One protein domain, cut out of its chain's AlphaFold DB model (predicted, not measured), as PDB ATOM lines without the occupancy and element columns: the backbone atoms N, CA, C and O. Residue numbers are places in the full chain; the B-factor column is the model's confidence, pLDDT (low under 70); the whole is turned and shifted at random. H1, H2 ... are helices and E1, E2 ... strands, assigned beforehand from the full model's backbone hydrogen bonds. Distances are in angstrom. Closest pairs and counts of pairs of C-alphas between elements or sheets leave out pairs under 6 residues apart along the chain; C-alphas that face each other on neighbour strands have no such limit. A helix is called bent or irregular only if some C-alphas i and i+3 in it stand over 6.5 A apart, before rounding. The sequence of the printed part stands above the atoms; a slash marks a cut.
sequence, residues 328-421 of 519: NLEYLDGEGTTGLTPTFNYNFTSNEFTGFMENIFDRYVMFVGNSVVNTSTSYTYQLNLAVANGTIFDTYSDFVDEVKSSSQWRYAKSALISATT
ATOM      1  N   ASN A 328     617.930 331.262 464.935       94.94
ATOM      2  CA  ASN A 328     616.711 331.179 464.122       94.94
ATOM      3  C   ASN A 328     616.626 332.263 463.039       94.94
ATOM      4  O   ASN A 328     616.017 332.018 462.002       94.94
ATOM      5  N   LEU A 329     617.250 333.428 463.255       96.00
ATOM      6  CA  LEU A 329     617.311 334.493 462.255       96.00
ATOM      7  C   LEU A 329     617.971 334.006 460.952       96.00
ATOM      8  O   LEU A 329     617.366 334.129 459.894       96.00
ATOM      9  N   GLU A 330     619.154 333.390 461.049       96.12
ATOM     10  CA  GLU A 330     619.916 332.864 459.903       96.12
ATOM     11  C   GLU A 330     619.348 331.524 459.401       96.12
ATOM     12  O   GLU A 330     619.257 331.298 458.197       96.12
ATOM     13  N   TYR A 331     618.902 330.644 460.308       94.31
ATOM     14  CA  TYR A 331     618.350 329.332 459.942       94.31
ATOM     15  C   TYR A 331     617.115 329.438 459.042       94.31
ATOM     16  O   TYR A 331     617.005 328.698 458.066       94.31
ATOM     17  N   LEU A 332     616.209 330.374 459.339       93.19
ATOM     18  CA  LEU A 332     615.010 330.586 458.526       93.19
ATOM     19  C   LEU A 332     615.316 331.175 457.138       93.19
ATOM     20  O   LEU A 332     614.482 331.038 456.248       93.19
ATOM     21  N   ASP A 333     616.499 331.767 456.938       95.44
ATOM     22  CA  ASP A 333     616.977 332.229 455.622       95.44
ATOM     23  C   ASP A 333     617.802 331.159 454.881       95.44
ATOM     24  O   ASP A 333     618.255 331.358 453.757       95.44
ATOM     25  N   GLY A 334     618.005 329.988 455.497       93.50
ATOM     26  CA  GLY A 334     618.824 328.912 454.936       93.50
ATOM     27  C   GLY A 334     620.332 329.171 455.015       93.50
ATOM     28  O   GLY A 334     621.105 328.521 454.305       93.50
ATOM     29  N   GLU A 335     620.764 330.096 455.871       91.56
ATOM     30  CA  GLU A 335     622.169 330.437 456.066       91.56
ATOM     31  C   GLU A 335     622.829 329.633 457.201       91.56
ATOM     32  O   GLU A 335     622.183 329.071 458.087       91.56
ATOM     33  N   GLY A 336     624.164 329.589 457.188       92.75
ATOM     34  CA  GLY A 336     624.947 329.046 458.299       92.75
ATOM     35  C   GLY A 336     625.048 330.033 459.464       92.75
ATOM     36  O   GLY A 336     625.124 331.238 459.256       92.75
ATOM     37  N   THR A 337     625.116 329.517 460.691       94.88
ATOM     38  CA  THR A 337     625.163 330.336 461.910       94.88
ATOM     39  C   THR A 337     626.458 331.146 462.024       94.88
ATOM     40  O   THR A 337     627.548 330.584 462.169       94.88
ATOM     41  N   THR A 338     626.341 332.473 462.039       97.25
ATOM     42  CA  THR A 338     627.421 333.423 462.337       97.25
ATOM     43  C   THR A 338     627.166 334.245 463.599       97.25
ATOM     44  O   THR A 338     628.108 334.844 464.128       97.25
ATOM     45  N   GLY A 339     625.937 334.255 464.118       97.50
ATOM     46  CA  GLY A 339     625.579 334.924 465.364       97.50
ATOM     47  C   GLY A 339     624.343 334.316 466.023       97.50
ATOM     48  O   GLY A 339     623.641 333.498 465.438       97.50
ATOM     49  N   LEU A 340     624.088 334.713 467.269       97.75
ATOM     50  CA  LEU A 340     622.845 334.396 467.973       97.75
ATOM     51  C   LEU A 340     622.037 335.668 468.193       97.75
ATOM     52  O   LEU A 340     622.602 336.723 468.469       97.75
ATOM     53  N   THR A 341     620.718 335.560 468.138       97.88
ATOM     54  CA  THR A 341     619.794 336.657 468.441       97.88
ATOM     55  C   THR A 341     618.698 336.181 469.385       97.88
ATOM     56  O   THR A 341     618.344 335.000 469.314       97.88
ATOM     57  N   PRO A 342     618.111 337.066 470.210       97.12
ATOM     58  CA  PRO A 342     616.865 336.773 470.910       97.12
ATOM     59  C   PRO A 342     615.736 336.419 469.934       97.12
ATOM     60  O   PRO A 342     615.868 336.549 468.711       97.12
ATOM     61  N   THR A 343     614.577 336.048 470.476       95.00
ATOM     62  CA  THR A 343     613.368 335.920 469.656       95.00
ATOM     63  C   THR A 343     613.069 337.252 468.973       95.00
ATOM     64  O   THR A 343     613.174 338.308 469.580       95.00
ATOM     65  N   PHE A 344     612.703 337.217 467.698       94.56
ATOM     66  CA  PHE A 344     612.339 338.407 466.934       94.56
ATOM     67  C   PHE A 344     610.887 338.349 466.480       94.56
ATOM     68  O   PHE A 344     610.355 337.273 466.187       94.56
ATOM     69  N   ASN A 345     610.265 339.515 466.370       92.50
ATOM     70  CA  ASN A 345     608.917 339.661 465.851       92.50
ATOM     71  C   ASN A 345     608.997 340.094 464.388       92.50
ATOM     72  O   ASN A 345     609.281 341.253 464.087       92.50
ATOM     73  N   TYR A 346     608.761 339.135 463.493       92.44
ATOM     74  CA  TYR A 346     608.692 339.355 462.054       92.44
ATOM     75  C   TYR A 346     607.357 338.837 461.524       92.44
ATOM     76  O   TYR A 346     607.018 337.665 461.709       92.44
ATOM     77  N   ASN A 347     606.589 339.709 460.882       91.56
ATOM     78  CA  ASN A 347     605.350 339.335 460.222       91.56
ATOM     79  C   ASN A 347     605.662 338.894 458.790       91.56
ATOM     80  O   ASN A 347     605.843 339.725 457.911       91.56
ATOM     81  N   PHE A 348     605.665 337.585 458.540       90.19
ATOM     82  CA  PHE A 348     605.945 337.019 457.213       90.19
ATOM     83  C   PHE A 348     604.900 337.357 456.136       90.19
ATOM     84  O   PHE A 348     605.140 337.112 454.959       90.19
ATOM     85  N   THR A 349     603.738 337.907 456.509       91.06
ATOM     86  CA  THR A 349     602.722 338.363 455.545       91.06
ATOM     87  C   THR A 349     602.961 339.806 455.108       91.06
ATOM     88  O   THR A 349     602.806 340.111 453.929       91.06
ATOM     89  N   SER A 350     603.319 340.699 456.039       92.81
ATOM     90  CA  SER A 350     603.626 342.107 455.735       92.81
ATOM     91  C   SER A 350     605.115 342.391 455.536       92.81
ATOM     92  O   SER A 350     605.458 343.515 455.192       92.81
ATOM     93  N   ASN A 351     605.982 341.396 455.749       95.31
ATOM     94  CA  ASN A 351     607.438 341.522 455.826       95.31
ATOM     95  C   ASN A 351     607.915 342.600 456.810       95.31
ATOM     96  O   ASN A 351     608.888 343.311 456.564       95.31
ATOM     97  N   GLU A 352     607.207 342.743 457.927       95.50
ATOM     98  CA  GLU A 352     607.464 343.791 458.910       95.50
ATOM     99  C   GLU A 352     608.228 343.252 460.120       95.50
ATOM    100  O   GLU A 352     607.791 342.294 460.765       95.50
ATOM    101  N   PHE A 353     609.334 343.907 460.471       95.56
ATOM    102  CA  PHE A 353     610.092 343.658 461.694       95.56
ATOM    103  C   PHE A 353     609.704 344.650 462.796       95.56
ATOM    104  O   PHE A 353     609.747 345.864 462.599       95.56
ATOM    105  N   THR A 354     609.398 344.142 463.990       93.94
ATOM    106  CA  THR A 354     608.976 344.965 465.143       93.94
ATOM    107  C   THR A 354     609.878 344.835 466.371       93.94
ATOM    108  O   THR A 354     609.563 345.369 467.435       93.94
ATOM    109  N   GLY A 355     611.034 344.179 466.229       95.56
ATOM    110  CA  GLY A 355     612.060 344.117 467.270       95.56
ATOM    111  C   GLY A 355     612.454 342.704 467.698       95.56
ATOM    112  O   GLY A 355     611.751 341.720 467.457       95.56
ATOM    113  N   PHE A 356     613.592 342.632 468.377       97.50
ATOM    114  CA  PHE A 356     614.040 341.517 469.199       97.50
ATOM    115  C   PHE A 356     613.473 341.652 470.615       97.50
ATOM    116  O   PHE A 356     613.479 342.738 471.201       97.50
ATOM    117  N   MET A 357     613.035 340.535 471.180       96.00
ATOM    118  CA  MET A 357     612.470 340.420 472.515       96.00
ATOM    119  C   MET A 357     613.095 339.229 473.236       96.00
ATOM    120  O   MET A 357     613.258 338.148 472.670       96.00
ATOM    121  N   GLU A 358     613.447 339.445 474.497       96.50
ATOM    122  CA  GLU A 358     614.063 338.425 475.336       96.50
ATOM    123  C   GLU A 358     613.033 337.724 476.232       96.50
ATOM    124  O   GLU A 358     611.996 338.303 476.582       96.50
ATOM    125  N   ASN A 359     613.324 336.482 476.628       97.75
ATOM    126  CA  ASN A 359     612.558 335.803 477.670       97.75
ATOM    127  C   ASN A 359     612.915 336.401 479.036       97.75
ATOM    128  O   ASN A 359     614.011 336.924 479.236       97.75
ATOM    129  N   ILE A 360     612.036 336.264 480.029       98.38
ATOM    130  CA  ILE A 360     612.359 336.685 481.401       98.38
ATOM    131  C   ILE A 360     613.610 335.983 481.959       98.38
ATOM    132  O   ILE A 360     614.372 336.600 482.698       98.38
ATOM    133  N   PHE A 361     613.872 334.737 481.559       98.44
ATOM    134  CA  PHE A 361     615.110 334.023 481.888       98.44
ATOM    135  C   PHE A 361     616.361 334.809 481.464       98.44
ATOM    136  O   PHE A 361     617.301 334.965 482.245       98.44
ATOM    137  N   ASP A 362     616.339 335.374 480.255       98.38
ATOM    138  CA  ASP A 362     617.479 336.058 479.648       98.38
ATOM    139  C   ASP A 362     617.872 337.331 480.397       98.38
ATOM    140  O   ASP A 362     619.039 337.709 480.380       98.38
ATOM    141  N   ARG A 363     616.947 337.954 481.140       97.94
ATOM    142  CA  ARG A 363     617.245 339.107 482.007       97.94
ATOM    143  C   ARG A 363     618.450 338.862 482.921       97.94
ATOM    144  O   ARG A 363     619.191 339.792 483.236       97.94
ATOM    145  N   TYR A 364     618.616 337.619 483.356       98.19
ATOM    146  CA  TYR A 364     619.631 337.197 484.313       98.19
ATOM    147  C   TYR A 364     620.845 336.539 483.644       98.19
ATOM    148  O   TYR A 364     621.797 336.172 484.333       98.19
ATOM    149  N   VAL A 365     620.845 336.413 482.313       98.38
ATOM    150  CA  VAL A 365     621.957 335.857 481.538       98.38
ATOM    151  C   VAL A 365     623.022 336.924 481.301       98.38
ATOM    152  O   VAL A 365     622.736 338.064 480.917       98.38
ATOM    153  N   MET A 366     624.277 336.528 481.498       97.88
ATOM    154  CA  MET A 366     625.458 337.358 481.315       97.88
ATOM    155  C   MET A 366     626.380 336.742 480.262       97.88
ATOM    156  O   MET A 366     626.830 335.604 480.408       97.88
ATOM    157  N   PHE A 367     626.704 337.522 479.234       96.69
ATOM    158  CA  PHE A 367     627.713 337.204 478.231       96.69
ATOM    159  C   PHE A 367     629.078 337.706 478.689       96.69
ATOM    160  O   PHE A 367     629.268 338.900 478.948       96.69
ATOM    161  N   VAL A 368     630.039 336.793 478.771       93.06
ATOM    162  CA  VAL A 368     631.399 337.085 479.219       93.06
ATOM    163  C   VAL A 368     632.348 336.975 478.036       93.06
ATOM    164  O   VAL A 368     632.310 336.006 477.282       93.06
ATOM    165  N   GLY A 369     633.210 337.975 477.868       86.50
ATOM    166  CA  GLY A 369     634.235 337.981 476.830       86.50
ATOM    167  C   GLY A 369     635.323 339.001 477.135       86.50
ATOM    168  O   GLY A 369     635.034 340.127 477.529       86.50
ATOM    169  N   ASN A 370     636.594 338.618 476.969       82.12
ATOM    170  CA  ASN A 370     637.754 339.484 477.231       82.12
ATOM    171  C   ASN A 370     637.739 340.143 478.627       82.12
ATOM    172  O   ASN A 370     638.116 341.302 478.777       82.12
ATOM    173  N   SER A 371     637.305 339.405 479.655       82.00
ATOM    174  CA  SER A 371     637.123 339.902 481.036       82.00
ATOM    175  C   SER A 371     636.055 340.994 481.205       82.00
ATOM    176  O   SER A 371     635.982 341.620 482.259       82.00
ATOM    177  N   VAL A 372     635.215 341.221 480.192       90.12
ATOM    178  CA  VAL A 372     634.049 342.106 480.260       90.12
ATOM    179  C   VAL A 372     632.795 341.251 480.373       90.12
ATOM    180  O   VAL A 372     632.624 340.282 479.634       90.12
ATOM    181  N   VAL A 373     631.915 341.632 481.294       94.50
ATOM    182  CA  VAL A 373     630.616 340.995 481.513       94.50
ATOM    183  C   VAL A 373     629.541 341.947 481.009       94.50
ATOM    184  O   VAL A 373     629.503 343.107 481.417       94.50
ATOM    185  N   ASN A 374     628.683 341.471 480.113       96.69
ATOM    186  CA  ASN A 374     627.546 342.224 479.595       96.69
ATOM    187  C   ASN A 374     626.260 341.447 479.846       96.69
ATOM    188  O   ASN A 374     626.230 340.229 479.699       96.69
ATOM    189  N   THR A 375     625.186 342.151 480.183       97.62
ATOM    190  CA  THR A 375     623.865 341.531 480.305       97.62
ATOM    191  C   THR A 375     623.329 341.147 478.928       97.62
ATOM    192  O   THR A 375     623.557 341.860 477.947       97.62
ATOM    193  N   SER A 376     622.550 340.069 478.853       98.00
ATOM    194  CA  SER A 376     621.754 339.765 477.657       98.00
ATOM    195  C   SER A 376     620.887 340.953 477.247       98.00
ATOM    196  O   SER A 376     620.886 341.343 476.080       98.00
ATOM    197  N   THR A 377     620.244 341.610 478.215       98.19
ATOM    198  CA  THR A 377     619.416 342.795 477.971       98.19
ATOM    199  C   THR A 377     620.173 343.907 477.236       98.19
ATOM    200  O   THR A 377     619.606 344.545 476.346       98.19
ATOM    201  N   SER A 378     621.454 344.149 477.551       97.94
ATOM    202  CA  SER A 378     622.230 345.178 476.847       97.94
ATOM    203  C   SER A 378     622.529 344.776 475.403       97.94
ATOM    204  O   SER A 378     622.492 345.631 474.521       97.94
ATOM    205  N   TYR A 379     622.759 343.489 475.135       98.12
ATOM    206  CA  TYR A 379     622.949 342.990 473.775       98.12
ATOM    207  C   TYR A 379     621.646 343.061 472.972       98.12
ATOM    208  O   TYR A 379     621.662 343.560 471.850       98.12
ATOM    209  N   THR A 380     620.516 342.656 473.560       98.44
ATOM    210  CA  THR A 380     619.179 342.783 472.954       98.44
ATOM    211  C   THR A 380     618.874 344.234 472.582       98.44
ATOM    212  O   THR A 380     618.425 344.512 471.471       98.44
ATOM    213  N   TYR A 381     619.178 345.183 473.474       98.19
ATOM    214  CA  TYR A 381     619.034 346.611 473.187       98.19
ATOM    215  C   TYR A 381     619.872 347.044 471.976       98.19
ATOM    216  O   TYR A 381     619.362 347.732 471.097       98.19
ATOM    217  N   GLN A 382     621.136 346.620 471.895       98.31
ATOM    218  CA  GLN A 382     622.013 346.971 470.775       98.31
ATOM    219  C   GLN A 382     621.539 346.359 469.451       98.31
ATOM    220  O   GLN A 382     621.550 347.039 468.431       98.31
ATOM    221  N   LEU A 383     621.058 345.113 469.461       98.44
ATOM    222  CA  LEU A 383     620.488 344.469 468.273       98.44
ATOM    223  C   LEU A 383     619.226 345.186 467.773       98.44
ATOM    224  O   LEU A 383     619.051 345.335 466.568       98.44
ATOM    225  N   ASN A 384     618.397 345.720 468.671       98.12
ATOM    226  CA  ASN A 384     617.245 346.553 468.304       98.12
ATOM    227  C   ASN A 384     617.616 347.916 467.690       98.12
ATOM    228  O   ASN A 384     616.745 348.597 467.158       98.12
ATOM    229  N   LEU A 385     618.891 348.320 467.728       98.19
ATOM    230  CA  LEU A 385     619.391 349.478 466.980       98.19
ATOM    231  C   LEU A 385     619.835 349.114 465.555       98.19
ATOM    232  O   LEU A 385     620.223 350.011 464.808       98.19
ATOM    233  N   ALA A 386     619.837 347.827 465.184       97.62
ATOM    234  CA  ALA A 386     620.240 347.392 463.850       97.62
ATOM    235  C   ALA A 386     619.236 347.837 462.783       97.62
ATOM    236  O   ALA A 386     619.643 348.294 461.722       97.62
ATOM    237  N   VAL A 387     617.945 347.726 463.101       96.75
ATOM    238  CA  VAL A 387     616.809 348.019 462.223       96.75
ATOM    239  C   VAL A 387     615.740 348.737 463.044       96.75
ATOM    240  O   VAL A 387     615.480 348.366 464.187       96.75
ATOM    241  N   ALA A 388     615.102 349.759 462.470       96.44
ATOM    242  CA  ALA A 388     614.029 350.483 463.146       96.44
ATOM    243  C   ALA A 388     612.768 349.610 463.317       96.44
ATOM    244  O   ALA A 388     612.413 348.827 462.436       96.44
ATOM    245  N   ASN A 389     612.060 349.772 464.434       95.62
ATOM    246  CA  ASN A 389     610.768 349.116 464.660       95.62
ATOM    247  C   ASN A 389     609.743 349.542 463.588       95.62
ATOM    248  O   ASN A 389     609.615 350.734 463.302       95.62
ATOM    249  N   GLY A 390     609.027 348.571 463.017       95.50
ATOM    250  CA  GLY A 390     608.024 348.765 461.970       95.50
ATOM    251  C   GLY A 390     608.622 348.833 460.563       95.50
ATOM    252  O   GLY A 390     607.949 349.266 459.628       95.50
ATOM    253  N   THR A 391     609.896 348.456 460.394       97.69
ATOM    254  CA  THR A 391     610.529 348.428 459.069       97.69
ATOM    255  C   THR A 391     609.946 347.279 458.255       97.69
ATOM    256  O   THR A 391     609.907 346.142 458.724       97.69
ATOM    257  N   ILE A 392     609.512 347.593 457.035       97.88
ATOM    258  CA  ILE A 392     608.991 346.636 456.059       97.88
ATOM    259  C   ILE A 392     610.086 346.340 455.035       97.88
ATOM    260  O   ILE A 392     610.702 347.271 454.512       97.88
ATOM    261  N   PHE A 393     610.293 345.062 454.741       97.94
ATOM    262  CA  PHE A 393     611.286 344.569 453.790       97.94
ATOM    263  C   PHE A 393     610.621 343.958 452.552       97.94
ATOM    264  O   PHE A 393     609.468 343.528 452.595       97.94
ATOM    265  N   ASP A 394     611.347 343.892 451.438       97.44
ATOM    266  CA  ASP A 394     610.846 343.224 450.234       97.44
ATOM    267  C   ASP A 394     610.812 341.701 450.436       97.44
ATOM    268  O   ASP A 394     609.838 341.035 450.068       97.44
ATOM    269  N   THR A 395     611.839 341.151 451.089       96.81
ATOM    270  CA  THR A 395     611.941 339.736 451.453       96.81
ATOM    271  C   THR A 395     612.499 339.537 452.864       96.81
ATOM    272  O   THR A 395     613.090 340.438 453.457       96.81
ATOM    273  N   TYR A 396     612.341 338.321 453.397       96.94
ATOM    274  CA  TYR A 396     612.983 337.937 454.658       96.94
ATOM    275  C   TYR A 396     614.518 337.985 454.566       96.94
ATOM    276  O   TYR A 396     615.170 338.390 455.524       96.94
ATOM    277  N   SER A 397     615.085 337.655 453.401       97.88
ATOM    278  CA  SER A 397     616.534 337.701 453.186       97.88
ATOM    279  C   SER A 397     617.067 339.137 453.237       97.88
ATOM    280  O   SER A 397     618.071 339.388 453.897       97.88
ATOM    281  N   ASP A 398     616.333 340.118 452.691       97.94
ATOM    282  CA  ASP A 398     616.710 341.539 452.809       97.94
ATOM    283  C   ASP A 398     616.736 342.007 454.274       97.94
ATOM    284  O   ASP A 398     617.607 342.780 454.675       97.94
ATOM    285  N   PHE A 399     615.800 341.521 455.097       97.88
ATOM    286  CA  PHE A 399     615.805 341.770 456.540       97.88
ATOM    287  C   PHE A 399     617.049 341.178 457.215       97.88
ATOM    288  O   PHE A 399     617.709 341.858 458.008       97.88
ATOM    289  N   VAL A 400     617.375 339.920 456.911       98.19
ATOM    290  CA  VAL A 400     618.540 339.227 457.475       98.19
ATOM    291  C   VAL A 400     619.839 339.931 457.077       98.19
ATOM    292  O   VAL A 400     620.674 340.208 457.945       98.19
ATOM    293  N   ASP A 401     619.980 340.307 455.806       98.06
ATOM    294  CA  ASP A 401     621.127 341.051 455.285       98.06
ATOM    295  C   ASP A 401     621.282 342.426 455.951       98.06
ATOM    296  O   ASP A 401     622.388 342.799 456.364       98.06
ATOM    297  N   GLU A 402     620.187 343.170 456.131       98.06
ATOM    298  CA  GLU A 402     620.213 344.472 456.808       98.06
ATOM    299  C   GLU A 402     620.679 344.328 458.269       98.06
ATOM    300  O   GLU A 402     621.603 345.020 458.710       98.06
ATOM    301  N   VAL A 403     620.126 343.366 459.018       98.00
ATOM    302  CA  VAL A 403     620.537 343.110 460.410       98.00
ATOM    303  C   VAL A 403     622.017 342.720 460.493       98.00
ATOM    304  O   VAL A 403     622.741 343.231 461.354       98.00
ATOM    305  N   LYS A 404     622.487 341.830 459.611       98.12
ATOM    306  CA  LYS A 404     623.865 341.311 459.626       98.12
ATOM    307  C   LYS A 404     624.899 342.322 459.139       98.12
ATOM    308  O   LYS A 404     626.044 342.295 459.605       98.12
ATOM    309  N   SER A 405     624.524 343.193 458.205       97.88
ATOM    310  CA  SER A 405     625.389 344.266 457.705       97.88
ATOM    311  C   SER A 405     625.544 345.408 458.715       97.88
ATOM    312  O   SER A 405     626.559 346.114 458.705       97.88
ATOM    313  N   SER A 406     624.597 345.544 459.649       98.38
ATOM    314  CA  SER A 406     624.679 346.505 460.740       98.38
ATOM    315  C   SER A 406     625.898 346.277 461.635       98.38
ATOM    316  O   SER A 406     626.246 345.159 462.025       98.38
ATOM    317  N   SER A 407     626.504 347.377 462.093       98.31
ATOM    318  CA  SER A 407     627.566 347.332 463.111       98.31
ATOM    319  C   SER A 407     627.132 346.654 464.422       98.31
ATOM    320  O   SER A 407     627.984 346.191 465.186       98.31
ATOM    321  N   GLN A 408     625.820 346.546 464.663       98.38
ATOM    322  CA  GLN A 408     625.238 345.877 465.825       98.38
ATOM    323  C   GLN A 408     625.357 344.347 465.768       98.38
ATOM    324  O   GLN A 408     625.372 343.700 466.815       98.38
ATOM    325  N   TRP A 409     625.572 343.745 464.591       98.38
ATOM    326  CA  TRP A 409     625.747 342.291 464.459       98.38
ATOM    327  C   TRP A 409     626.945 341.738 465.254       98.38
ATOM    328  O   TRP A 409     627.009 340.554 465.588       98.38
ATOM    329  N   ARG A 410     627.891 342.599 465.653       97.62
ATOM    330  CA  ARG A 410     628.980 342.231 466.574       97.62
ATOM    331  C   ARG A 410     628.478 341.649 467.905       97.62
ATOM    332  O   ARG A 410     629.172 340.817 468.483       97.62
ATOM    333  N   TYR A 411     627.303 342.064 468.381       97.94
ATOM    334  CA  TYR A 411     626.711 341.556 469.621       97.94
ATOM    335  C   TYR A 411     626.178 340.135 469.445       97.94
ATOM    336  O   TYR A 411     626.434 339.290 470.297       97.94
ATOM    337  N   ALA A 412     625.562 339.839 468.297       98.25
ATOM    338  CA  ALA A 412     625.143 338.483 467.948       98.25
ATOM    339  C   ALA A 412     626.339 337.525 467.823       98.25
ATOM    340  O   ALA A 412     626.312 336.409 468.345       98.25
ATOM    341  N   LYS A 413     627.432 337.986 467.200       97.75
ATOM    342  CA  LYS A 413     628.705 337.245 467.136       97.75
ATOM    343  C   LYS A 413     629.293 336.995 468.524       97.75
ATOM    344  O   LYS A 413     629.752 335.893 468.807       97.75
ATOM    345  N   SER A 414     629.276 338.005 469.394       96.81
ATOM    346  CA  SER A 414     629.773 337.869 470.767       96.81
ATOM    347  C   SER A 414     628.931 336.885 471.580       96.81
ATOM    348  O   SER A 414     629.499 336.065 472.296       96.81
ATOM    349  N   ALA A 415     627.604 336.919 471.435       97.00
ATOM    350  CA  ALA A 415     626.704 335.965 472.079       97.00
ATOM    351  C   ALA A 415     626.995 334.524 471.636       97.00
ATOM    352  O   ALA A 415     627.088 333.635 472.482       97.00
ATOM    353  N   LEU A 416     627.219 334.303 470.333       97.06
ATOM    354  CA  LEU A 416     627.631 332.999 469.809       97.06
ATOM    355  C   LEU A 416     628.949 332.530 470.434       97.06
ATOM    356  O   LEU A 416     629.009 331.417 470.944       97.06
ATOM    357  N   ILE A 417     629.974 333.390 470.454       96.06
ATOM    358  CA  ILE A 417     631.280 333.066 471.050       96.06
ATOM    359  C   ILE A 417     631.121 332.663 472.516       96.06
ATOM    360  O   ILE A 417     631.674 331.642 472.922       96.06
ATOM    361  N   SER A 418     630.366 333.431 473.304       96.12
ATOM    362  CA  SER A 418     630.115 333.107 474.708       96.12
ATOM    363  C   SER A 418     629.373 331.778 474.863       96.12
ATOM    364  O   SER A 418     629.744 330.975 475.712       96.12
ATOM    365  N   ALA A 419     628.378 331.496 474.017       95.62
ATOM    366  CA  ALA A 419     627.626 330.244 474.071       95.62
ATOM    367  C   ALA A 419     628.429 329.009 473.641       95.62
ATOM    368  O   ALA A 419     628.132 327.899 474.080       95.62
ATOM    369  N   THR A 420     629.483 329.185 472.844       95.62
ATOM    370  CA  THR A 420     630.362 328.092 472.401       95.62
ATOM    371  C   THR A 420     631.695 328.025 473.144       95.62
ATOM    372  O   THR A 420     632.526 327.186 472.809       95.62
ATOM    373  N   THR A 421     631.935 328.894 474.131       95.31
ATOM    374  CA  THR A 421     633.186 328.922 474.906       95.31
ATOM    375  C   THR A 421     632.894 328.578 476.358       95.31
ATOM    376  O   THR A 421     632.134 329.278 477.017       95.31
TER     377      THR A 421
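What this domain is: This is residues 328 to 421 of the 519 residues of an uncharacterized protein of Diversispora epigaea (UniProt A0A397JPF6). Two separate two-stranded hairpins, E1-E2 and E3-E4, lie toward opposite ends of an elongated domain, with helix H3 between them. Helices H4 and H5 are set as an L along one side, where H5 packs on H3 and E3, while the short helix H1 lies near H4. The printed part has 94 residues, with five named helices and four named strands in the order H1 E1 E2 H2 E3 E4 H3 H4 H5. Each hairpin is an antiparallel sheet of its own, and the class is mixed, helices and strands. The whole is compact, with a radius of gyration of the C-alphas of 13.1 A, and spans 41 by 26 by 21 A.

Where its parts are: H1, residues 328 to 331, begins at C-alpha 328 (616.711, 331.179, 464.122) and is 4.9 A long. E1 is residues 343 to 347, 12.8 A, and E2 residues 352 to 357, 14.9 A. H2, residues 360 to 364, is neither bent nor irregular, but only just: C-alphas 361 and 364 are 6.0 A apart. E3 is residues 365 to 369, 13.3 A, and E4 residues 372 to 375. H3, residues 376 to 383, is 10.6 A long and H4, residues 396 to 405, 14.3 A. H5, residues 409 to 420, is 16.9 A long and ends at C-alpha 420 (630.362, 328.092, 472.401).

How they stand to each other: H1 and H4 are close but not clearly touching; their closest C-alphas, of Leu 329 and Val 400, are 6.8 A apart. E1 and E2 form an antiparallel hairpin at 164 degrees, with N 345 and O 355 at 2.9 A. Residues 352 to 353 of E2 also pair, antiparallel, with residues 391 to 392. H2 touches H3, closest at the C-alphas of Arg 363 and Thr 377, 5.9 A. E3 and E4 form the second antiparallel hairpin, at 156 degrees, with N 367 and O 374 at 2.8 A. The closest C-alphas of E2 and H3, Phe 356 and Thr 380, are 6.5 A apart; those of E3 and H5, Phe 367 and Ser 418, 5.9 A. H5 touches H3 with residues 409 to 412 alone, closest at the C-alphas of Tyr 411 and Tyr 379, 5.8 A. H3 and H5 run opposite ways at a shallow tilt of 33 degrees, only just short of steep. H4 and H5 are close but not clearly touching, with the C-alphas of Val 403 and Trp 409 closest at 6.6 A, and about perpendicular at 88 degrees. In H3, H4 and H5 every O i to N i+4 pair is within hydrogen-bond range; H2 has 0 of 1 but 2 of 2 O i to N i+3 pairs, and H1 is too short for an O i to N i+4 pair.

The domain as a whole: The two farthest C-alphas, of Thr 349 and Ser 371, are 42.8 A apart. The links H1 to E1 and H3 to H4 are long, with 11 and 12 residues. The printed part has no cut. Its mean pLDDT is 96.0, and no printed residue is under 70.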